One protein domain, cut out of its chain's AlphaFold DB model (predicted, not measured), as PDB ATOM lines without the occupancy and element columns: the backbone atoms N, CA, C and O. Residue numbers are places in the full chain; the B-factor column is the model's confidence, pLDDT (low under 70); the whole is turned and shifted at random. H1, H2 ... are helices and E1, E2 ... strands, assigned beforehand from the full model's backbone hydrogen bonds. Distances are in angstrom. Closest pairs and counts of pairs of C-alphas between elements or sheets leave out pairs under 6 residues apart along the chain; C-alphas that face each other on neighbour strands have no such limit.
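Overview. This is residues 234 to 395 of the 398 residues of an uncharacterized protein of Latilactobacillus sakei (UniProt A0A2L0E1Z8). Two twisted sheets pack partly face to face as a sandwich: a larger branched sheet, E2 E3 E4 E7 E8 E10, and a smaller one, E1 E12 E11 E6, their strands crossed at 35 degrees. The E7-E8 hairpin extends the larger sheet where E3 bends, a two-stranded antiparallel sheet, E5 and E9, lies near the other end of E3, and short H1 only grazes the smaller sheet. The printed part has 162 residues, with elements in the order E1 E2 E3 E4 E5 E6 H1 E7 E8 E9 E10 E11 E12; the class is mostly strand, though under half of the residues are in named elements. The smaller sheet is mixed, in the order E1 E12 E11 E6. The whole is compact, with a radius of gyration of the C-alphas of 15.3 A and spans of 48 by 35 by 28 A.

Along the chain. Find C-alpha 251 at (229.293, 213.710, 276.328); from there E3, residues 251 to 263, runs 29.3 A, bending by 71 degrees at residue 260. In its sheet look for E2 at residues 244 to 247, E4 at 268 to 278, 31.3 A long, E7 at 319 to 322, E8 at 325 to 328 and E10 at 346 to 353, 23.0 A long. The second sheet has E1 at residues 234 to 238, E6 at 292 to 295, E11 at 359 to 364 and E12 at 382 to 388, which ends at C-alpha 388, (220.027, 192.089, 271.504). E5 is residues 285 to 287, E9 residues 337 to 339 and H1 residues 300 to 304.

Arrangement. Look first at E3: E2 and E7 lie on one side of it, E4 on the other. E2, E3 and E4 form a meander, each strand the antiparallel neighbour of the one before; N 246 and O 253 are 2.8 A apart, N 254 and O 275 2.8 A. E7 is the antiparallel neighbour of E3, with N 321 and O 262 within hydrogen-bond range at 2.8 A; E10 is the antiparallel neighbour of E4, with N 272 and O 350 within hydrogen-bond range at 2.9 A. In the second sheet E1 and E12 are parallel, with N 237 and O 384 at 2.9 A; E11 is antiparallel to E12, N 385 and O 362 at 2.8 A, and to E6, N 295 and O 361 at 2.8 A. Between the sheets, the closest C-alphas of E6 and E10, Leu 294 and Met 352, are 7.3 A apart. In H1 the O i to N i+4 pair is within hydrogen-bond range.

Size, cuts and confidence. The C-alphas farthest apart, of Gly 324 and Asn 372, are 49.3 A apart. The printed part has no cut. The links H1 to E7 and E11 to E12 are long. Mean pLDDT of the printed part is 84.0; look for values under 70 at residues 282 to 284, 313 to 316, 334 to 336 and 368 to 377.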
ATOM      1  N   HIS A 234     217.483 209.635 281.787       74.12
ATOM      2  CA  HIS A 234     217.946 208.388 281.193       74.12
ATOM      3  C   HIS A 234     217.443 208.331 279.764       74.12
ATOM      4  O   HIS A 234     216.251 208.132 279.511       74.12
ATOM      5  N   LYS A 235     218.349 208.513 278.805       80.25
ATOM      6  CA  LYS A 235     218.003 208.335 277.397       80.25
ATOM      7  C   LYS A 235     218.068 206.850 277.049       80.25
ATOM      8  O   LYS A 235     219.128 206.336 276.702       80.25
ATOM      9  N   ALA A 236     216.931 206.173 277.175       85.56
ATOM     10  CA  ALA A 236     216.789 204.785 276.759       85.56
ATOM     11  C   ALA A 236     216.652 204.688 275.235       85.56
ATOM     12  O   ALA A 236     215.837 205.377 274.620       85.56
ATOM     13  N   GLN A 237     217.463 203.839 274.616       90.50
ATOM     14  CA  GLN A 237     217.454 203.612 273.175       90.50
ATOM     15  C   GLN A 237     217.915 202.192 272.863       90.50
ATOM     16  O   GLN A 237     218.738 201.614 273.566       90.50
ATOM     17  N   THR A 238     217.404 201.623 271.780       93.62
ATOM     18  CA  THR A 238     217.877 200.330 271.288       93.62
ATOM     19  C   THR A 238     219.114 200.528 270.423       93.62
ATOM     20  O   THR A 238     219.167 201.462 269.617       93.62
ATOM     21  N   TYR A 239     220.106 199.655 270.583       94.50
ATOM     22  CA  TYR A 239     221.224 199.581 269.654       94.50
ATOM     23  C   TYR A 239     220.711 199.161 268.275       94.50
ATOM     24  O   TYR A 239     219.916 198.228 268.162       94.50
ATOM     25  N   GLN A 240     221.121 199.863 267.226       91.50
ATOM     26  CA  GLN A 240     220.676 199.599 265.857       91.50
ATOM     27  C   GLN A 240     221.825 199.179 264.950       91.50
ATOM     28  O   GLN A 240     221.652 198.245 264.170       91.50
ATOM     29  N   LYS A 241     222.967 199.875 265.027       91.00
ATOM     30  CA  LYS A 241     224.100 199.667 264.120       91.00
ATOM     31  C   LYS A 241     225.402 200.290 264.640       91.00
ATOM     32  O   LYS A 241     225.340 201.232 265.439       91.00
ATOM     33  N   PRO A 242     226.555 199.847 264.111       93.81
ATOM     34  CA  PRO A 242     227.818 200.566 264.206       93.81
ATOM     35  C   PRO A 242     227.710 202.048 263.827       93.81
ATOM     36  O   PRO A 242     226.989 202.425 262.899       93.81
ATOM     37  N   GLY A 243     228.415 202.899 264.571       92.88
ATOM     38  CA  GLY A 243     228.407 204.355 264.412       92.88
ATOM     39  C   GLY A 243     227.203 205.066 265.041       92.88
ATOM     40  O   GLY A 243     227.035 206.273 264.847       92.88
ATOM     41  N   GLN A 244     226.344 204.360 265.788       94.31
ATOM     42  CA  GLN A 244     225.214 204.982 266.480       94.31
ATOM     43  C   GLN A 244     225.703 206.015 267.500       94.31
ATOM     44  O   GLN A 244     226.535 205.726 268.356       94.31
ATOM     45  N   VAL A 245     225.145 207.225 267.431       94.00
ATOM     46  CA  VAL A 245     225.519 208.325 268.322       94.00
ATOM     47  C   VAL A 245     224.556 208.410 269.498       94.00
ATOM     48  O   VAL A 245     223.347 208.573 269.324       94.00
ATOM     49  N   VAL A 246     225.116 208.396 270.701       91.75
ATOM     50  CA  VAL A 246     224.444 208.682 271.964       91.75
ATOM     51  C   VAL A 246     224.934 210.030 272.467       91.75
ATOM     52  O   VAL A 246     226.134 210.284 272.510       91.75
ATOM     53  N   LYS A 247     224.012 210.918 272.828       89.50
ATOM     54  CA  LYS A 247     224.351 212.217 273.414       89.50
ATOM     55  C   LYS A 247     223.803 212.279 274.827       89.50
ATOM     56  O   LYS A 247     222.602 212.056 275.006       89.50
ATOM     57  N   THR A 248     224.679 212.590 275.769       87.69
ATOM     58  CA  THR A 248     224.331 213.047 277.109       87.69
ATOM     59  C   THR A 248     224.416 214.578 277.139       87.69
ATOM     60  O   THR A 248     224.553 215.220 276.089       87.69
ATOM     61  N   ARG A 249     224.283 215.197 278.314       85.25
ATOM     62  CA  ARG A 249     224.427 216.649 278.458       85.25
ATOM     63  C   ARG A 249     225.874 217.087 278.225       85.25
ATOM     64  O   ARG A 249     226.063 218.137 277.614       85.25
ATOM     65  N   LYS A 250     226.841 216.284 278.681       87.25
ATOM     66  CA  LYS A 250     228.283 216.577 278.673       87.25
ATOM     67  C   LYS A 250     229.093 215.764 277.662       87.25
ATOM     68  O   LYS A 250     230.209 216.145 277.317       87.25
ATOM     69  N   LEU A 251     228.565 214.639 277.187       89.06
ATOM     70  CA  LEU A 251     229.293 213.710 276.328       89.06
ATOM     71  C   LEU A 251     228.545 213.426 275.032       89.06
ATOM     72  O   LEU A 251     227.320 213.300 274.961       89.06
ATOM     73  N   LYS A 252     229.334 213.226 273.982       91.81
ATOM     74  CA  LYS A 252     228.912 212.544 272.765       91.81
ATOM     75  C   LYS A 252     229.674 211.227 272.692       91.81
ATOM     76  O   LYS A 252     230.900 211.221 272.631       91.81
ATOM     77  N   LEU A 253     228.930 210.128 272.675       93.00
ATOM     78  CA  LEU A 253     229.449 208.775 272.547       93.00
ATOM     79  C   LEU A 253     229.055 208.216 271.180       93.00
ATOM     80  O   LEU A 253     227.878 208.199 270.824       93.00
ATOM     81  N   VAL A 254     230.029 207.757 270.404       95.81
ATOM     82  CA  VAL A 254     229.804 207.027 269.154       95.81
ATOM     83  C   VAL A 254     230.052 205.554 269.436       95.81
ATOM     84  O   VAL A 254     231.178 205.161 269.727       95.81
ATOM     85  N   ILE A 255     228.992 204.752 269.388       96.31
ATOM     86  CA  ILE A 255     229.064 203.303 269.567       96.31
ATOM     87  C   ILE A 255     229.604 202.719 268.269       96.31
ATOM     88  O   ILE A 255     228.857 202.586 267.298       96.31
ATOM     89  N   ASN A 256     230.901 202.421 268.229       94.25
ATOM     90  CA  ASN A 256     231.525 201.886 267.026       94.25
ATOM     91  C   ASN A 256     231.052 200.450 266.826       94.25
ATOM     92  O   ASN A 256     230.430 200.164 265.817       94.25
ATOM     93  N   HIS A 257     231.250 199.589 267.824       94.62
ATOM     94  CA  HIS A 257     230.871 198.178 267.770       94.62
ATOM     95  C   HIS A 257     230.531 197.659 269.169       94.62
ATOM     96  O   HIS A 257     230.982 198.210 270.180       94.62
ATOM     97  N   ILE A 258     229.753 196.579 269.226       95.56
ATOM     98  CA  ILE A 258     229.543 195.810 270.454       95.56
ATOM     99  C   ILE A 258     229.902 194.361 270.152       95.56
ATOM    100  O   ILE A 258     229.216 193.698 269.375       95.56
ATOM    101  N   TYR A 259     230.977 193.873 270.764       93.00
ATOM    102  CA  TYR A 259     231.491 192.534 270.500       93.00
ATOM    103  C   TYR A 259     231.057 191.539 271.570       93.00
ATOM    104  O   TYR A 259     230.968 191.885 272.751       93.00
ATOM    105  N   ARG A 260     230.865 190.282 271.164       93.19
ATOM    106  CA  ARG A 260     230.945 189.120 272.051       93.19
ATOM    107  C   ARG A 260     232.364 188.554 272.002       93.19
ATOM    108  O   ARG A 260     232.952 188.441 270.928       93.19
ATOM    109  N   ALA A 261     232.896 188.203 273.163       91.81
ATOM    110  CA  ALA A 261     234.208 187.577 273.304       91.81
ATOM    111  C   ALA A 261     234.197 186.598 274.484       91.81
ATOM    112  O   ALA A 261     233.225 186.535 275.241       91.81
ATOM    113  N   THR A 262     235.295 185.876 274.672       90.94
ATOM    114  CA  THR A 262     235.487 184.966 275.805       90.94
ATOM    115  C   THR A 262     236.723 185.408 276.581       90.94
ATOM    116  O   THR A 262     237.740 185.737 275.980       90.94
ATOM    117  N   SER A 263     236.664 185.473 277.911       87.94
ATOM    118  CA  SER A 263     237.841 185.757 278.746       87.94
ATOM    119  C   SER A 263     238.813 184.576 278.740       87.94
ATOM    120  O   SER A 263     238.385 183.458 278.483       87.94
ATOM    121  N   THR A 264     240.054 184.770 279.184       84.50
ATOM    122  CA  THR A 264     240.999 183.665 279.461       84.50
ATOM    123  C   THR A 264     240.461 182.618 280.444       84.50
ATOM    124  O   THR A 264     240.811 181.452 280.337       84.50
ATOM    125  N   ASP A 265     239.562 183.016 281.351       86.00
ATOM    126  CA  ASP A 265     238.871 182.122 282.296       86.00
ATOM    127  C   ASP A 265     237.566 181.525 281.715       86.00
ATOM    128  O   ASP A 265     236.645 181.195 282.462       86.00
ATOM    129  N   GLU A 266     237.428 181.490 280.386       85.19
ATOM    130  CA  GLU A 266     236.279 180.935 279.646       85.19
ATOM    131  C   GLU A 266     234.906 181.586 279.927       85.19
ATOM    132  O   GLU A 266     233.853 181.057 279.571       85.19
ATOM    133  N   LYS A 267     234.873 182.778 280.530       89.31
ATOM    134  CA  LYS A 267     233.632 183.536 280.749       89.31
ATOM    135  C   LYS A 267     233.238 184.320 279.506       89.31
ATOM    136  O   LYS A 267     234.069 184.985 278.896       89.31
ATOM    137  N   ALA A 268     231.946 184.313 279.184       91.38
ATOM    138  CA  ALA A 268     231.398 185.149 278.123       91.38
ATOM    139  C   ALA A 268     231.502 186.639 278.490       91.38
ATOM    140  O   ALA A 268     231.082 187.064 279.570       91.38
ATOM    141  N   LEU A 269     232.020 187.436 277.563       92.00
ATOM    142  CA  LEU A 269     232.231 188.871 277.690       92.00
ATOM    143  C   LEU A 269     231.425 189.637 276.642       92.00
ATOM    144  O   LEU A 269     231.176 189.151 275.536       92.00
ATOM    145  N   VAL A 270     231.070 190.867 276.994       94.00
ATOM    146  CA  VAL A 270     230.656 191.902 276.053       94.00
ATOM    147  C   VAL A 270     231.677 193.034 276.092       94.00
ATOM    148  O   VAL A 270     232.108 193.460 277.168       94.00
ATOM    149  N   ILE A 271     232.078 193.509 274.915       93.31
ATOM    150  CA  ILE A 271     232.998 194.636 274.763       93.31
ATOM    151  C   ILE A 271     232.261 195.740 274.019       93.31
ATOM    152  O   ILE A 271     231.995 195.621 272.824       93.31
ATOM    153  N   LEU A 272     231.936 196.816 274.728       95.00
ATOM    154  CA  LEU A 272     231.413 198.032 274.124       95.00
ATOM    155  C   LEU A 272     232.594 198.889 273.652       95.00
ATOM    156  O   LEU A 272     233.317 199.459 274.472       95.00
ATOM    157  N   ASN A 273     232.789 198.973 272.336       94.06
ATOM    158  CA  ASN A 273     233.774 199.859 271.729       94.06
ATOM    159  C   ASN A 273     233.123 201.211 271.426       94.06
ATOM    160  O   ASN A 273     232.190 201.305 270.622       94.06
ATOM    161  N   VAL A 274     233.605 202.260 272.090       94.50
ATOM    162  CA  VAL A 274     232.969 203.575 272.063       94.50
ATOM    163  C   VAL A 274     233.993 204.689 271.904       94.50
ATOM    164  O   VAL A 274     234.995 204.733 272.613       94.50
ATOM    165  N   THR A 275     233.723 205.617 270.990       93.19
ATOM    166  CA  THR A 275     234.466 206.875 270.877       93.19
ATOM    167  C   THR A 275     233.760 207.951 271.679       93.19
ATOM    168  O   THR A 275     232.585 208.224 271.441       93.19
ATOM    169  N   VAL A 276     234.470 208.582 272.608       91.81
ATOM    170  CA  VAL A 276     233.934 209.619 273.490       91.81
ATOM    171  C   VAL A 276     234.565 210.965 273.166       91.81
ATOM    172  O   VAL A 276     235.777 211.059 272.987       91.81
ATOM    173  N   SER A 277     233.740 212.007 273.120       90.19
ATOM    174  CA  SER A 277     234.166 213.406 273.047       90.19
ATOM    175  C   SER A 277     233.324 214.270 273.984       90.19
ATOM    176  O   SER A 277     232.113 214.040 274.100       90.19
ATOM    177  N   GLY A 278     233.942 215.280 274.596       85.88
ATOM    178  CA  GLY A 278     233.235 216.284 275.389       85.88
ATOM    179  C   GLY A 278     232.350 217.174 274.517       85.88
ATOM    180  O   GLY A 278     232.668 217.462 273.365       85.88
ATOM    181  N   HIS A 279     231.213 217.593 275.056       76.69
ATOM    182  CA  HIS A 279     230.346 218.613 274.475       76.69
ATOM    183  C   HIS A 279     229.616 219.312 275.623       76.69
ATOM    184  O   HIS A 279     228.904 218.643 276.360       76.69
ATOM    185  N   ASN A 280     229.777 220.631 275.769       71.88
ATOM    186  CA  ASN A 280     229.312 221.400 276.938       71.88
ATOM    187  C   ASN A 280     229.964 220.947 278.262       71.88
ATOM    188  O   ASN A 280     229.280 220.724 279.264       71.88
ATOM    189  N   VAL A 281     231.290 220.759 278.251       73.31
ATOM    190  CA  VAL A 281     232.082 220.439 279.448       73.31
ATOM    191  C   VAL A 281     232.900 221.663 279.838       73.31
ATOM    192  O   VAL A 281     233.980 221.869 279.287       73.31
ATOM    193  N   ASP A 282     232.363 222.463 280.759       64.25
ATOM    194  CA  ASP A 282     233.010 223.698 281.224       64.25
ATOM    195  C   ASP A 282     234.135 223.399 282.233       64.25
ATOM    196  O   ASP A 282     235.234 223.933 282.118       64.25
ATOM    197  N   ASP A 283     233.891 222.455 283.148       63.53
ATOM    198  CA  ASP A 283     234.863 221.923 284.104       63.53
ATOM    199  C   ASP A 283     235.068 220.435 283.798       63.53
ATOM    200  O   ASP A 283     234.088 219.685 283.739       63.53
ATOM    201  N   GLY A 284     236.315 220.015 283.557       64.50
ATOM    202  CA  GLY A 284     236.667 218.663 283.103       64.50
ATOM    203  C   GLY A 284     235.857 217.542 283.774       64.50
ATOM    204  O   GLY A 284     235.733 217.479 284.997       64.50
ATOM    205  N   LEU A 285     235.294 216.646 282.961       78.38
ATOM    206  CA  LEU A 285     234.524 215.488 283.408       78.38
ATOM    207  C   LEU A 285     235.445 214.269 283.471       78.38
ATOM    208  O   LEU A 285     236.010 213.875 282.455       78.38
ATOM    209  N   SER A 286     235.582 213.647 284.640       81.81
ATOM    210  CA  SER A 286     236.298 212.373 284.750       81.81
ATOM    211  C   SER A 286     235.369 211.225 284.363       81.81
ATOM    212  O   SER A 286     234.355 211.011 285.022       81.81
ATOM    213  N   LEU A 287     235.704 210.514 283.287       83.50
ATOM    214  CA  LEU A 287     234.995 209.329 282.811       83.50
ATOM    215  C   LEU A 287     235.749 208.066 283.234       83.50
ATOM    216  O   LEU A 287     236.908 207.895 282.861       83.50
ATOM    217  N   ALA A 288     235.108 207.144 283.941       85.25
ATOM    218  CA  ALA A 288     235.718 205.897 284.389       85.25
ATOM    219  C   ALA A 288     234.942 204.662 283.911       85.25
ATOM    220  O   ALA A 288     233.756 204.711 283.598       85.25
ATOM    221  N   GLY A 289     235.606 203.502 283.910       80.69
ATOM    222  CA  GLY A 289     234.934 202.227 283.627       80.69
ATOM    223  C   GLY A 289     233.870 201.883 284.676       80.69
ATOM    224  O   GLY A 289     232.923 201.161 284.381       80.69
ATOM    225  N   GLY A 290     234.002 202.421 285.894       84.50
ATOM    226  CA  GLY A 290     232.996 202.304 286.954       84.50
ATOM    227  C   GLY A 290     231.666 202.993 286.634       84.50
ATOM    228  O   GLY A 290     230.669 202.657 287.250       84.50
ATOM    229  N   ASP A 291     231.624 203.881 285.640       88.19
ATOM    230  CA  ASP A 291     230.390 204.574 285.253       88.19
ATOM    231  C   ASP A 291     229.527 203.733 284.299       88.19
ATOM    232  O   ASP A 291     228.436 204.152 283.910       88.19
ATOM    233  N   PHE A 292     230.019 202.557 283.886       91.75
ATOM    234  CA  PHE A 292     229.338 201.657 282.964       91.75
ATOM    235  C   PHE A 292     228.911 200.363 283.647       91.75
ATOM    236  O   PHE A 292     229.735 199.578 284.131       91.75
ATOM    237  N   TYR A 293     227.606 200.123 283.593       92.88
ATOM    238  CA  TYR A 293     226.930 198.999 284.219       92.88
ATOM    239  C   TYR A 293     226.196 198.168 283.179       92.88
ATOM    240  O   TYR A 293     225.728 198.676 282.157       92.88
ATOM    241  N   LEU A 294     226.040 196.885 283.472       94.69
ATOM    242  CA  LEU A 294     225.245 195.968 282.679       94.69
ATOM    243  C   LEU A 294     224.101 195.421 283.522       94.69
ATOM    244  O   LEU A 294     224.329 194.875 284.597       94.69
ATOM    245  N   TYR A 295     222.882 195.494 282.999       94.44
ATOM    246  CA  TYR A 295     221.689 194.897 283.587       94.44
ATOM    247  C   TYR A 295     221.155 193.794 282.678       94.44
ATOM    248  O   TYR A 295     221.165 193.910 281.455       94.44
ATOM    249  N   ARG A 296     220.622 192.727 283.277       93.75
ATOM    250  CA  ARG A 296     219.834 191.721 282.540       93.75
ATOM    251  C   ARG A 296     218.603 192.352 281.887       93.75
ATOM    252  O   ARG A 296     218.253 192.052 280.754       93.75
ATOM    253  N   LYS A 297     217.966 193.252 282.626       92.69
ATOM    254  CA  LYS A 297     216.897 194.134 282.183       92.69
ATOM    255  C   LYS A 297     216.935 195.330 283.114       92.69
ATOM    256  O   LYS A 297     216.845 195.139 284.319       92.69
ATOM    257  N   TRP A 298     217.124 196.517 282.573       91.12
ATOM    258  CA  TRP A 298     217.247 197.728 283.362       91.12
ATOM    259  C   TRP A 298     215.872 198.268 283.758       91.12
ATOM    260  O   TRP A 298     214.920 198.286 282.969       91.12
ATOM    261  N   SER A 299     215.801 198.779 284.981       84.00
ATOM    262  CA  SER A 299     214.750 199.671 285.436       84.00
ATOM    263  C   SER A 299     215.329 200.705 286.402       84.00
ATOM    264  O   SER A 299     216.373 200.494 287.013       84.00
ATOM    265  N   LEU A 300     214.607 201.811 286.599       76.25
ATOM    266  CA  LEU A 300     214.978 202.827 287.593       76.25
ATOM    267  C   LEU A 300     215.060 202.270 289.022       76.25
ATOM    268  O   LEU A 300     215.736 202.846 289.868       76.25
ATOM    269  N   LYS A 301     214.332 201.182 289.307       76.50
ATOM    270  CA  LYS A 301     214.414 200.504 290.599       76.50
ATOM    271  C   LYS A 301     215.751 199.773 290.719       76.50
ATOM    272  O   LYS A 301     216.450 199.983 291.699       76.50
ATOM    273  N   ASP A 302     216.104 198.987 289.706       78.50
ATOM    274  CA  ASP A 302     217.309 198.153 289.727       78.50
ATOM    275  C   ASP A 302     218.578 199.010 289.816       78.50
ATOM    276  O   ASP A 302     219.506 198.654 290.530       78.50
ATOM    277  N   GLU A 303     218.605 200.174 289.156       73.12
ATOM    278  CA  GLU A 303     219.728 201.115 289.273       73.12
ATOM    279  C   GLU A 303     219.837 201.761 290.655       73.12
ATOM    280  O   GLU A 303     220.940 201.971 291.142       73.12
ATOM    281  N   LYS A 304     218.711 202.058 291.314       70.94
ATOM    282  CA  LYS A 304     218.723 202.587 292.684       70.94
ATOM    283  C   LYS A 304     219.197 201.545 293.695       70.94
ATOM    284  O   LYS A 304     219.882 201.889 294.654       70.94
ATOM    285  N   ASP A 305     218.731 200.313 293.535       70.94
ATOM    286  CA  ASP A 305     218.993 199.226 294.475       70.94
ATOM    287  C   ASP A 305     220.362 198.555 294.189       70.94
ATOM    288  O   ASP A 305     220.690 197.542 294.806       70.94
ATOM    289  N   ASP A 306     221.166 199.128 293.275       73.31
ATOM    290  CA  ASP A 306     222.464 198.626 292.800       73.31
ATOM    291  C   ASP A 306     222.404 197.164 292.292       73.31
ATOM    292  O   ASP A 306     223.364 196.398 292.398       73.31
ATOM    293  N   GLU A 307     221.278 196.758 291.692       81.56
ATOM    294  CA  GLU A 307     221.025 195.397 291.190       81.56
ATOM    295  C   GLU A 307     221.600 195.155 289.774       81.56
ATOM    296  O   GLU A 307     220.998 194.481 288.928       81.56
ATOM    297  N   TYR A 308     222.785 195.695 289.481       85.88
ATOM    298  CA  TYR A 308     223.473 195.442 288.212       85.88
ATOM    299  C   TYR A 308     224.040 194.010 288.141       85.88
ATOM    300  O   TYR A 308     224.434 193.403 289.135       85.88
ATOM    301  N   PHE A 309     224.113 193.454 286.929       91.00
ATOM    302  CA  PHE A 309     224.750 192.159 286.669       91.00
ATOM    303  C   PHE A 309     226.278 192.261 286.687       91.00
ATOM    304  O   PHE A 309     226.948 191.384 287.233       91.00
ATOM    305  N   ASP A 310     226.830 193.307 286.067       90.25
ATOM    306  CA  ASP A 310     228.269 193.572 286.084       90.25
ATOM    307  C   ASP A 310     228.604 195.059 285.891       90.25
ATOM    308  O   ASP A 310     227.752 195.839 285.472       90.25
ATOM    309  N   MET A 311     229.855 195.429 286.178       88.94
ATOM    310  CA  MET A 311     230.391 196.789 286.035       88.94
ATOM    311  C   MET A 311     231.839 196.743 285.522       88.94
ATOM    312  O   MET A 311     232.656 195.962 286.022       88.94
ATOM    313  N   ALA A 312     232.190 197.601 284.557       79.75
ATOM    314  CA  ALA A 312     233.474 197.511 283.845       79.75
ATOM    315  C   ALA A 312     234.711 197.905 284.688       79.75
ATOM    316  O   ALA A 312     235.830 197.499 284.378       79.75
ATOM    317  N   GLY A 313     234.534 198.648 285.787       62.62
ATOM    318  CA  GLY A 313     235.633 199.180 286.610       62.62
ATOM    319  C   GLY A 313     236.230 198.246 287.677       62.62
ATOM    320  O   GLY A 313     237.257 198.581 288.264       62.62
ATOM    321  N   HIS A 314     235.625 197.087 287.967       55.31
ATOM    322  CA  HIS A 314     235.994 196.277 289.148       55.31
ATOM    323  C   HIS A 314     236.824 195.010 288.864       55.31
ATOM    324  O   HIS A 314     237.277 194.357 289.810       55.31
ATOM    325  N   LYS A 315     237.054 194.634 287.597       63.34
ATOM    326  CA  LYS A 315     237.674 193.344 287.227       63.34
ATOM    327  C   LYS A 315     238.894 193.518 286.314       63.34
ATOM    328  O   LYS A 315     238.926 194.387 285.452       63.34
ATOM    329  N   ASN A 316     239.900 192.649 286.470       63.88
ATOM    330  CA  ASN A 316     241.077 192.583 285.588       63.88
ATOM    331  C   ASN A 316     240.755 191.835 284.275       63.88
ATOM    332  O   ASN A 316     241.404 190.842 283.958       63.88
ATOM    333  N   LEU A 317     239.761 192.291 283.512       72.19
ATOM    334  CA  LEU A 317     239.423 191.727 282.197       72.19
ATOM    335  C   LEU A 317     240.309 192.355 281.112       72.19
ATOM    336  O   LEU A 317     239.851 193.155 280.305       72.19
ATOM    337  N   ASN A 318     241.607 192.048 281.155       79.12
ATOM    338  CA  ASN A 318     242.613 192.668 280.278       79.12
ATOM    339  C   ASN A 318     242.921 191.851 279.029       79.12
ATOM    340  O   ASN A 318     243.557 192.363 278.112       79.12
ATOM    341  N   TYR A 319     242.506 190.591 279.037       81.50
ATOM    342  CA  TYR A 319     242.822 189.611 278.020       81.50
ATOM    343  C   TYR A 319     241.562 188.841 277.650       81.50
ATOM    344  O   TYR A 319     240.678 188.622 278.487       81.50
ATOM    345  N   LEU A 320     241.499 188.430 276.392       86.06
ATOM    346  CA  LEU A 320     240.465 187.562 275.852       86.06
ATOM    347  C   LEU A 320     241.100 186.348 275.176       86.06
ATOM    348  O   LEU A 320     242.275 186.365 274.816       86.06
ATOM    349  N   LEU A 321     240.310 185.296 275.026       86.38
ATOM    350  CA  LEU A 321     240.606 184.151 274.185       86.38
ATOM    351  C   LEU A 321     240.058 184.432 272.785       86.38
ATOM    352  O   LEU A 321     238.851 184.602 272.610       86.38
ATOM    353  N   LEU A 322     240.957 184.467 271.804       85.94
ATOM    354  CA  LEU A 322     240.649 184.589 270.382       85.94
ATOM    355  C   LEU A 322     241.272 183.391 269.667       85.94
ATOM    356  O   LEU A 322     242.489 183.213 269.726       85.94
ATOM    357  N   ASP A 323     240.449 182.535 269.062       84.06
ATOM    358  CA  ASP A 323     240.895 181.298 268.400       84.06
ATOM    359  C   ASP A 323     241.828 180.433 269.276       84.06
ATOM    360  O   ASP A 323     242.852 179.913 268.831       84.06
ATOM    361  N   GLY A 324     241.512 180.331 270.573       82.12
ATOM    362  CA  GLY A 324     242.301 179.565 271.545       82.12
ATOM    363  C   GLY A 324     243.588 180.248 272.028       82.12
ATOM    364  O   GLY A 324     244.325 179.658 272.815       82.12
ATOM    365  N   LYS A 325     243.874 181.484 271.596       84.62
ATOM    366  CA  LYS A 325     245.055 182.254 272.010       84.62
ATOM    367  C   LYS A 325     244.672 183.433 272.894       84.62
ATOM    368  O   LYS A 325     243.715 184.149 272.614       84.62
ATOM    369  N   GLU A 326     245.461 183.659 273.939       85.62
ATOM    370  CA  GLU A 326     245.343 184.845 274.784       85.62
ATOM    371  C   GLU A 326     245.744 186.101 273.994       85.62
ATOM    372  O   GLU A 326     246.837 186.167 273.426       85.62
ATOM    373  N   GLN A 327     244.857 187.095 273.954       81.31
ATOM    374  CA  GLN A 327     245.069 188.378 273.287       81.31
ATOM    375  C   GLN A 327     244.773 189.540 274.241       81.31
ATOM    376  O   GLN A 327     243.740 189.526 274.918       81.31
ATOM    377  N   PRO A 328     245.641 190.564 274.307       83.50
ATOM    378  CA  PRO A 328     245.398 191.740 275.130       83.50
ATOM    379  C   PRO A 328     244.302 192.626 274.530       83.50
ATOM    380  O   PRO A 328     244.275 192.900 273.332       83.50
ATOM    381  N   ILE A 329     243.438 193.160 275.390       80.12
ATOM    382  CA  ILE A 329     242.456 194.178 275.015       80.12
ATOM    383  C   ILE A 329     243.120 195.550 275.161       80.12
ATOM    384  O   ILE A 329     243.523 195.959 276.252       80.12
ATOM    385  N   ILE A 330     243.242 196.281 274.056       80.75
ATOM    386  CA  ILE A 330     243.829 197.627 274.042       80.75
ATOM    387  C   ILE A 330     242.809 198.692 274.463       80.75
ATOM    388  O   ILE A 330     241.603 198.503 274.320       80.75
ATOM    389  N   ASN A 331     243.285 199.843 274.949       80.69
ATOM    390  CA  ASN A 331     242.458 201.019 275.268       80.69
ATOM    391  C   ASN A 331     241.261 200.733 276.196       80.69
ATOM    392  O   ASN A 331     240.181 201.298 276.023       80.69
ATOM    393  N   ILE A 332     241.434 199.855 277.186       84.00
ATOM    394  CA  ILE A 332     240.391 199.606 278.187       84.00
ATOM    395  C   ILE A 332     240.223 200.842 279.070       84.00
ATOM    396  O   ILE A 332     241.199 201.332 279.646       84.00
ATOM    397  N   LEU A 333     238.986 201.306 279.229       81.50
ATOM    398  CA  LEU A 333     238.658 202.352 280.192       81.50
ATOM    399  C   LEU A 333     238.556 201.741 281.595       81.50
ATOM    400  O   LEU A 333     237.569 201.087 281.924       81.50
ATOM    401  N   LYS A 334     239.591 201.935 282.418       69.62
ATOM    402  CA  LYS A 334     239.635 201.438 283.805       69.62
ATOM    403  C   LYS A 334     239.498 202.553 284.829       69.62
ATOM    404  O   LYS A 334     238.591 202.530 285.650       69.62
ATOM    405  N   GLU A 335     240.416 203.510 284.766       69.31
ATOM    406  CA  GLU A 335     240.531 204.630 285.698       69.31
ATOM    407  C   GLU A 335     240.174 205.938 284.982       69.31
ATOM    408  O   GLU A 335     240.188 205.988 283.751       69.31
ATOM    409  N   GLY A 336     239.817 206.963 285.764       69.69
ATOM    410  CA  GLY A 336     239.255 208.223 285.282       69.69
ATOM    411  C   GLY A 336     240.061 208.861 284.149       69.69
ATOM    412  O   GLY A 336     241.219 209.234 284.328       69.69
ATOM    413  N   TYR A 337     239.435 208.993 282.985       77.44
ATOM    414  CA  TYR A 337     239.906 209.764 281.846       77.44
ATOM    415  C   TYR A 337     239.229 211.129 281.864       77.44
ATOM    416  O   TYR A 337     238.006 211.220 281.795       77.44
ATOM    417  N   GLU A 338     240.020 212.191 281.964       81.75
ATOM    418  CA  GLU A 338     239.492 213.550 281.908       81.75
ATOM    419  C   GLU A 338     239.064 213.895 280.480       81.75
ATOM    420  O   GLU A 338     239.841 213.805 279.527       81.75
ATOM    421  N   VAL A 339     237.802 214.289 280.351       78.94
ATOM    422  CA  VAL A 339     237.193 214.798 279.130       78.94
ATOM    423  C   VAL A 339     236.929 216.284 279.335       78.94
ATOM    424  O   VAL A 339     236.206 216.665 280.251       78.94
ATOM    425  N   SER A 340     237.484 217.128 278.472       76.69
ATOM    426  CA  SER A 340     237.156 218.557 278.367       76.69
ATOM    427  C   SER A 340     236.579 218.880 276.985       76.69
ATOM    428  O   SER A 340     236.633 218.040 276.081       76.69
ATOM    429  N   GLY A 341     236.037 220.090 276.802       71.56
ATOM    430  CA  GLY A 341     235.549 220.554 275.495       71.56
ATOM    431  C   GLY A 341     236.605 220.507 274.381       71.56
ATOM    432  O   GLY A 341     236.263 220.224 273.237       71.56
ATOM    433  N   ASP A 342     237.881 220.682 274.735       71.38
ATOM    434  CA  ASP A 342     239.012 220.689 273.795       71.38
ATOM    435  C   ASP A 342     239.706 219.322 273.662       71.38
ATOM    436  O   ASP A 342     240.645 219.158 272.880       71.38
ATOM    437  N   THR A 343     239.275 218.320 274.437       72.88
ATOM    438  CA  THR A 343     239.892 216.991 274.398       72.88
ATOM    439  C   THR A 343     239.521 216.284 273.091       72.88
ATOM    440  O   THR A 343     238.329 216.120 272.804       72.88
ATOM    441  N   PRO A 344     240.502 215.818 272.292       78.75
ATOM    442  CA  PRO A 344     240.211 215.114 271.053       78.75
ATOM    443  C   PRO A 344     239.415 213.829 271.331       78.75
ATOM    444  O   PRO A 344     239.637 213.186 272.363       78.75
ATOM    445  N   PRO A 345     238.514 213.413 270.419       87.44
ATOM    446  CA  PRO A 345     237.739 212.196 270.604       87.44
ATOM    447  C   PRO A 345     238.642 210.981 270.837       87.44
ATOM    448  O   PRO A 345     239.589 210.750 270.081       87.44
ATOM    449  N   ARG A 346     238.329 210.175 271.855       88.31
ATOM    450  CA  ARG A 346     239.119 208.990 272.211       88.31
ATOM    451  C   ARG A 346     238.266 207.734 272.235       88.31
ATOM    452  O   ARG A 346     237.153 207.739 272.750       88.31
ATOM    453  N   THR A 347     238.800 206.661 271.662       90.69
ATOM    454  CA  THR A 347     238.135 205.355 271.627       90.69
ATOM    455  C   THR A 347     238.542 204.510 272.821       90.69
ATOM    456  O   THR A 347     239.734 204.382 273.113       90.69
ATOM    457  N   PHE A 348     237.554 203.899 273.464       90.94
ATOM    458  CA  PHE A 348     237.723 203.002 274.594       90.94
ATOM    459  C   PHE A 348     237.002 201.677 274.375       90.94
ATOM    460  O   PHE A 348     235.965 201.616 273.712       90.94
ATOM    461  N   ASN A 349     237.539 200.629 274.996       89.25
ATOM    462  CA  ASN A 349     236.867 199.350 275.173       89.25
ATOM    463  C   ASN A 349     236.352 199.244 276.611       89.25
ATOM    464  O   ASN A 349     237.128 199.296 277.567       89.25
ATOM    465  N   ILE A 350     235.040 199.089 276.759       92.19
ATOM    466  CA  ILE A 350     234.371 198.878 278.044       92.19
ATOM    467  C   ILE A 350     234.002 197.399 278.113       92.19
ATOM    468  O   ILE A 350     233.184 196.922 277.328       92.19
ATOM    469  N   VAL A 351     234.648 196.670 279.021       91.06
ATOM    470  CA  VAL A 351     234.598 195.203 279.072       91.06
ATOM    471  C   VAL A 351     233.792 194.755 280.286       91.06
ATOM    472  O   VAL A 351     234.115 195.123 281.414       91.06
ATOM    473  N   MET A 352     232.754 193.948 280.065       93.38
ATOM    474  CA  MET A 352     231.870 193.421 281.113       93.38
ATOM    475  C   MET A 352     231.558 191.945 280.844       93.38
ATOM    476  O   MET A 352     231.615 191.481 279.707       93.38
ATOM    477  N   ASN A 353     231.204 191.189 281.880       92.75
ATOM    478  CA  ASN A 353     230.674 189.840 281.724       92.75
ATOM    479  C   ASN A 353     229.304 189.912 281.050       92.75
ATOM    480  O   ASN A 353     228.437 190.698 281.440       92.75
ATOM    481  N   LYS A 354     229.094 189.054 280.057       92.75
ATOM    482  CA  LYS A 354     227.833 188.967 279.329       92.75
ATOM    483  C   LYS A 354     226.854 188.054 280.088       92.75
ATOM    484  O   LYS A 354     227.228 186.940 280.459       92.75
ATOM    485  N   PRO A 355     225.587 188.454 280.285       93.25
ATOM    486  CA  PRO A 355     224.569 187.563 280.822       93.25
ATOM    487  C   PRO A 355     224.166 186.511 279.779       93.25
ATOM    488  O   PRO A 355     224.157 186.761 278.568       93.25
ATOM    489  N   ASN A 356     223.774 185.327 280.248       92.12
ATOM    490  CA  ASN A 356     223.222 184.275 279.394       92.12
ATOM    491  C   ASN A 356     221.748 184.567 279.048       92.12
ATOM    492  O   ASN A 356     220.838 183.927 279.575       92.12
ATOM    493  N   GLN A 357     221.515 185.617 278.258       92.12
ATOM    494  CA  GLN A 357     220.194 186.086 277.836       92.12
ATOM    495  C   GLN A 357     220.238 186.669 276.417       92.12
ATOM    496  O   GLN A 357     221.245 187.250 276.007       92.12
ATOM    497  N   ALA A 358     219.106 186.578 275.710       91.50
ATOM    498  CA  ALA A 358     218.948 187.057 274.335       91.50
ATOM    499  C   ALA A 358     218.947 188.594 274.198       91.50
ATOM    500  O   ALA A 358     219.081 189.121 273.090       91.50
ATOM    501  N   ALA A 359     218.759 189.319 275.300       94.44
ATOM    502  CA  ALA A 359     218.849 190.769 275.368       94.44
ATOM    503  C   ALA A 359     219.308 191.205 276.763       94.44
ATOM    504  O   ALA A 359     219.097 190.477 277.732       94.44
ATOM    505  N   PHE A 360     219.944 192.369 276.835       96.31
ATOM    506  CA  PHE A 360     220.433 192.996 278.061       96.31
ATOM    507  C   PHE A 360     220.649 194.493 277.829       96.31
ATOM    508  O   PHE A 360     220.635 194.960 276.686       96.31
ATOM    509  N   ASP A 361     220.889 195.234 278.906       96.56
ATOM    510  CA  ASP A 361     220.982 196.688 278.877       96.56
ATOM    511  C   ASP A 361     222.342 197.156 279.387       96.56
ATOM    512  O   ASP A 361     222.781 196.752 280.465       96.56
ATOM    513  N   ILE A 362     223.008 198.016 278.615       96.31
ATOM    514  CA  ILE A 362     224.229 198.708 279.041       96.31
ATOM    515  C   ILE A 362     223.855 200.127 279.454       96.31
ATOM    516  O   ILE A 362     223.233 200.860 278.684       96.31
ATOM    517  N   VAL A 363     224.259 200.524 280.653       94.00
ATOM    518  CA  VAL A 363     223.958 201.827 281.242       94.00
ATOM    519  C   VAL A 363     225.250 202.595 281.443       94.00
ATOM    520  O   VAL A 363     226.190 202.069 282.027       94.00
ATOM    521  N   TYR A 364     225.274 203.840 280.978       92.06
ATOM    522  CA  TYR A 364     226.231 204.837 281.447       92.06
ATOM    523  C   TYR A 364     225.546 205.709 282.488       92.06
ATOM    524  O   TYR A 364     224.490 206.283 282.200       92.06
ATOM    525  N   GLN A 365     226.157 205.823 283.661       86.69
ATOM    526  CA  GLN A 365     225.661 206.626 284.763       86.69
ATOM    527  C   GLN A 365     226.449 207.938 284.855       86.69
ATOM    528  O   GLN A 365     227.584 207.966 285.316       86.69
ATOM    529  N   GLY A 366     225.835 209.042 284.423       78.44
ATOM    530  CA  GLY A 366     226.469 210.370 284.435       78.44
ATOM    531  C   GLY A 366     226.377 211.115 285.775       78.44
ATOM    532  O   GLY A 366     226.920 212.212 285.907       78.44
ATOM    533  N   PHE A 367     225.647 210.559 286.747       72.88
ATOM    534  CA  PHE A 367     225.379 211.161 288.055       72.88
ATOM    535  C   PHE A 367     224.923 210.104 289.067       72.88
ATOM    536  O   PHE A 367     224.355 209.081 288.690       72.88
ATOM    537  N   TYR A 368     225.108 210.366 290.363       63.81
ATOM    538  CA  TYR A 368     224.595 209.480 291.410       63.81
ATOM    539  C   TYR A 368     223.065 209.570 291.505       63.81
ATOM    540  O   TYR A 368     222.511 210.650 291.727       63.81
ATOM    541  N   TYR A 369     222.384 208.437 291.340       60.09
ATOM    542  CA  TYR A 369     220.927 208.387 291.275       60.09
ATOM    543  C   TYR A 369     220.276 208.399 292.669       60.09
ATOM    544  O   TYR A 369     220.327 207.421 293.406       60.09
ATOM    545  N   ASP A 370     219.594 209.497 293.010       59.81
ATOM    546  CA  ASP A 370     218.705 209.595 294.175       59.81
ATOM    547  C   ASP A 370     217.282 209.913 293.688       59.81
ATOM    548  O   ASP A 370     217.017 211.017 293.217       59.81
ATOM    549  N   LEU A 371     216.348 208.956 293.812       54.25
ATOM    550  CA  LEU A 371     214.939 209.109 293.393       54.25
ATOM    551  C   LEU A 371     214.240 210.334 294.003       54.25
ATOM    552  O   LEU A 371     213.228 210.794 293.469       54.25
ATOM    553  N   ASN A 372     214.755 210.846 295.121       52.47
ATOM    554  CA  ASN A 372     214.182 211.978 295.836       52.47
ATOM    555  C   ASN A 372     214.841 213.314 295.460       52.47
ATOM    556  O   ASN A 372     214.419 214.358 295.961       52.47
ATOM    557  N   LYS A 373     215.857 213.310 294.585       59.62
ATOM    558  CA  LYS A 373     216.569 214.516 294.154       59.62
ATOM    559  C   LYS A 373     216.628 214.612 292.640       59.62
ATOM    560  O   LYS A 373     217.026 213.700 291.926       59.62
ATOM    561  N   LYS A 374     216.255 215.785 292.137       63.34
ATOM    562  CA  LYS A 374     216.453 216.132 290.733       63.34
ATOM    563  C   LYS A 374     217.962 216.310 290.483       63.34
ATOM    564  O   LYS A 374     218.583 217.033 291.263       63.34
ATOM    565  N   PRO A 375     218.536 215.720 289.420       63.34
ATOM    566  CA  PRO A 375     219.933 215.959 289.061       63.34
ATOM    567  C   PRO A 375     220.190 217.450 288.844       63.34
ATOM    568  O   PRO A 375     219.330 218.158 288.294       63.34
ATOM    569  N   SER A 376     221.362 217.917 289.270       67.25
ATOM    570  CA  SER A 376     221.789 219.304 289.102       67.25
ATOM    571  C   SER A 376     221.849 219.673 287.617       67.25
ATOM    572  O   SER A 376     222.016 218.820 286.739       67.25
ATOM    573  N   SER A 377     221.747 220.965 287.300       69.69
ATOM    574  CA  SER A 377     222.034 221.473 285.951       69.69
ATOM    575  C   SER A 377     223.489 221.231 285.537       69.69
ATOM    576  O   SER A 377     223.780 221.163 284.347       69.69
ATOM    577  N   THR A 378     224.379 221.062 286.517       71.94
ATOM    578  CA  THR A 378     225.806 220.784 286.328       71.94
ATOM    579  C   THR A 378     226.126 219.299 286.187       71.94
ATOM    580  O   THR A 378     227.257 218.978 285.837       71.94
ATOM    581  N   ASP A 379     225.183 218.395 286.456       75.62
ATOM    582  CA  ASP A 379     225.403 216.950 286.324       75.62
ATOM    583  C   ASP A 379     225.306 216.518 284.855       75.62
ATOM    584  O   ASP A 379     224.627 217.180 284.057       75.62
ATOM    585  N   ASP A 380     225.966 215.416 284.481       80.62
ATOM    586  CA  ASP A 380     225.679 214.785 283.191       80.62
ATOM    587  C   ASP A 380     224.352 214.002 283.253       80.62
ATOM    588  O   ASP A 380     223.771 213.792 284.315       80.62
ATOM    589  N   THR A 381     223.833 213.589 282.102       84.12
ATOM    590  CA  THR A 381     222.679 212.688 281.989       84.12
ATOM    591  C   THR A 381     223.135 211.266 281.694       84.12
ATOM    592  O   THR A 381     224.100 211.062 280.960       84.12
ATOM    593  N   SER A 382     222.377 210.286 282.167       87.25
ATOM    594  CA  SER A 382     222.626 208.868 281.923       87.25
ATOM    595  C   SER A 382     222.000 208.408 280.600       87.25
ATOM    596  O   SER A 382     221.068 209.024 280.066       87.25
ATOM    597  N   PHE A 383     222.470 207.285 280.062       90.75
ATOM    598  CA  PHE A 383     221.793 206.606 278.953       90.75
ATOM    599  C   PHE A 383     221.652 205.116 279.222       90.75
ATOM    600  O   PHE A 383     222.445 204.526 279.950       90.75
ATOM    601  N   VAL A 384     220.657 204.516 278.571       93.38
ATOM    602  CA  VAL A 384     220.417 203.072 278.591       93.38
ATOM    603  C   VAL A 384     220.417 202.586 277.152       93.38
ATOM    604  O   VAL A 384     219.658 203.081 276.318       93.38
ATOM    605  N   LEU A 385     221.295 201.642 276.846       96.25
ATOM    606  CA  LEU A 385     221.415 201.028 275.535       96.25
ATOM    607  C   LEU A 385     220.893 199.594 275.604       96.25
ATOM    608  O   LEU A 385     221.553 198.721 276.160       96.25
ATOM    609  N   HIS A 386     219.722 199.357 275.015       96.81
ATOM    610  CA  HIS A 386     219.149 198.017 274.896       96.81
ATOM    611  C   HIS A 386     219.850 197.253 273.771       96.81
ATOM    612  O   HIS A 386     219.801 197.677 272.610       96.81
ATOM    613  N   VAL A 387     220.464 196.119 274.097       96.69
ATOM    614  CA  VAL A 387     221.257 195.305 273.170       96.69
ATOM    615  C   VAL A 387     220.619 193.929 273.033       96.69
ATOM    616  O   VAL A 387     220.321 193.264 274.024       96.69
ATOM    617  N   LYS A 388     220.414 193.476 271.794       95.12
ATOM    618  CA  LYS A 388     220.027 192.089 271.504       95.12
ATOM    619  C   LYS A 388     221.273 191.288 271.162       95.12
ATOM    620  O   LYS A 388     222.125 191.755 270.417       95.12
ATOM    621  N   GLU A 389     221.334 190.046 271.621       90.50
ATOM    622  CA  GLU A 389     222.485 189.161 271.425       90.50
ATOM    623  C   GLU A 389     222.862 188.982 269.948       90.50
ATOM    624  O   GLU A 389     224.036 189.015 269.603       90.50
ATOM    625  N   LYS A 390     221.867 188.900 269.059       90.38
ATOM    626  CA  LYS A 390     222.076 188.805 267.605       90.38
ATOM    627  C   LYS A 390     222.726 190.036 266.956       90.38
ATOM    628  O   LYS A 390     222.988 190.013 265.762       90.38
ATOM    629  N   GLN A 391     222.872 191.134 267.698       90.81
ATOM    630  CA  GLN A 391     223.525 192.363 267.241       90.81
ATOM    631  C   GLN A 391     224.986 192.429 267.684       90.81
ATOM    632  O   GLN A 391     225.673 193.378 267.321       90.81
ATOM    633  N   LEU A 392     225.434 191.467 268.497       92.00
ATOM    634  CA  LEU A 392     226.818 191.376 268.916       92.00
ATOM    635  C   LEU A 392     227.651 190.785 267.789       92.00
ATOM    636  O   LEU A 392     227.345 189.706 267.278       92.00
ATOM    637  N   GLU A 393     228.722 191.479 267.447       91.81
ATOM    638  CA  GLU A 393     229.716 190.985 266.507       91.81
ATOM    639  C   GLU A 393     230.632 189.990 267.217       91.81
ATOM    640  O   GLU A 393     231.016 190.185 268.371       91.81
ATOM    641  N   GLU A 394     230.978 188.899 266.547       85.94
ATOM    642  CA  GLU A 394     231.996 187.992 267.059       85.94
ATOM    643  C   GLU A 394     233.370 188.575 266.767       85.94
ATOM    644  O   GLU A 394     233.693 188.873 265.616       85.94
ATOM    645  N   LEU A 395     234.174 188.762 267.815       78.19
ATOM    646  CA  LEU A 395     235.561 189.146 267.623       78.19
ATOM    647  C   LEU A 395     236.286 187.950 266.990       78.19
ATOM    648  O   LEU A 395     236.356 186.888 267.602       78.19
TER     649      LEU A 395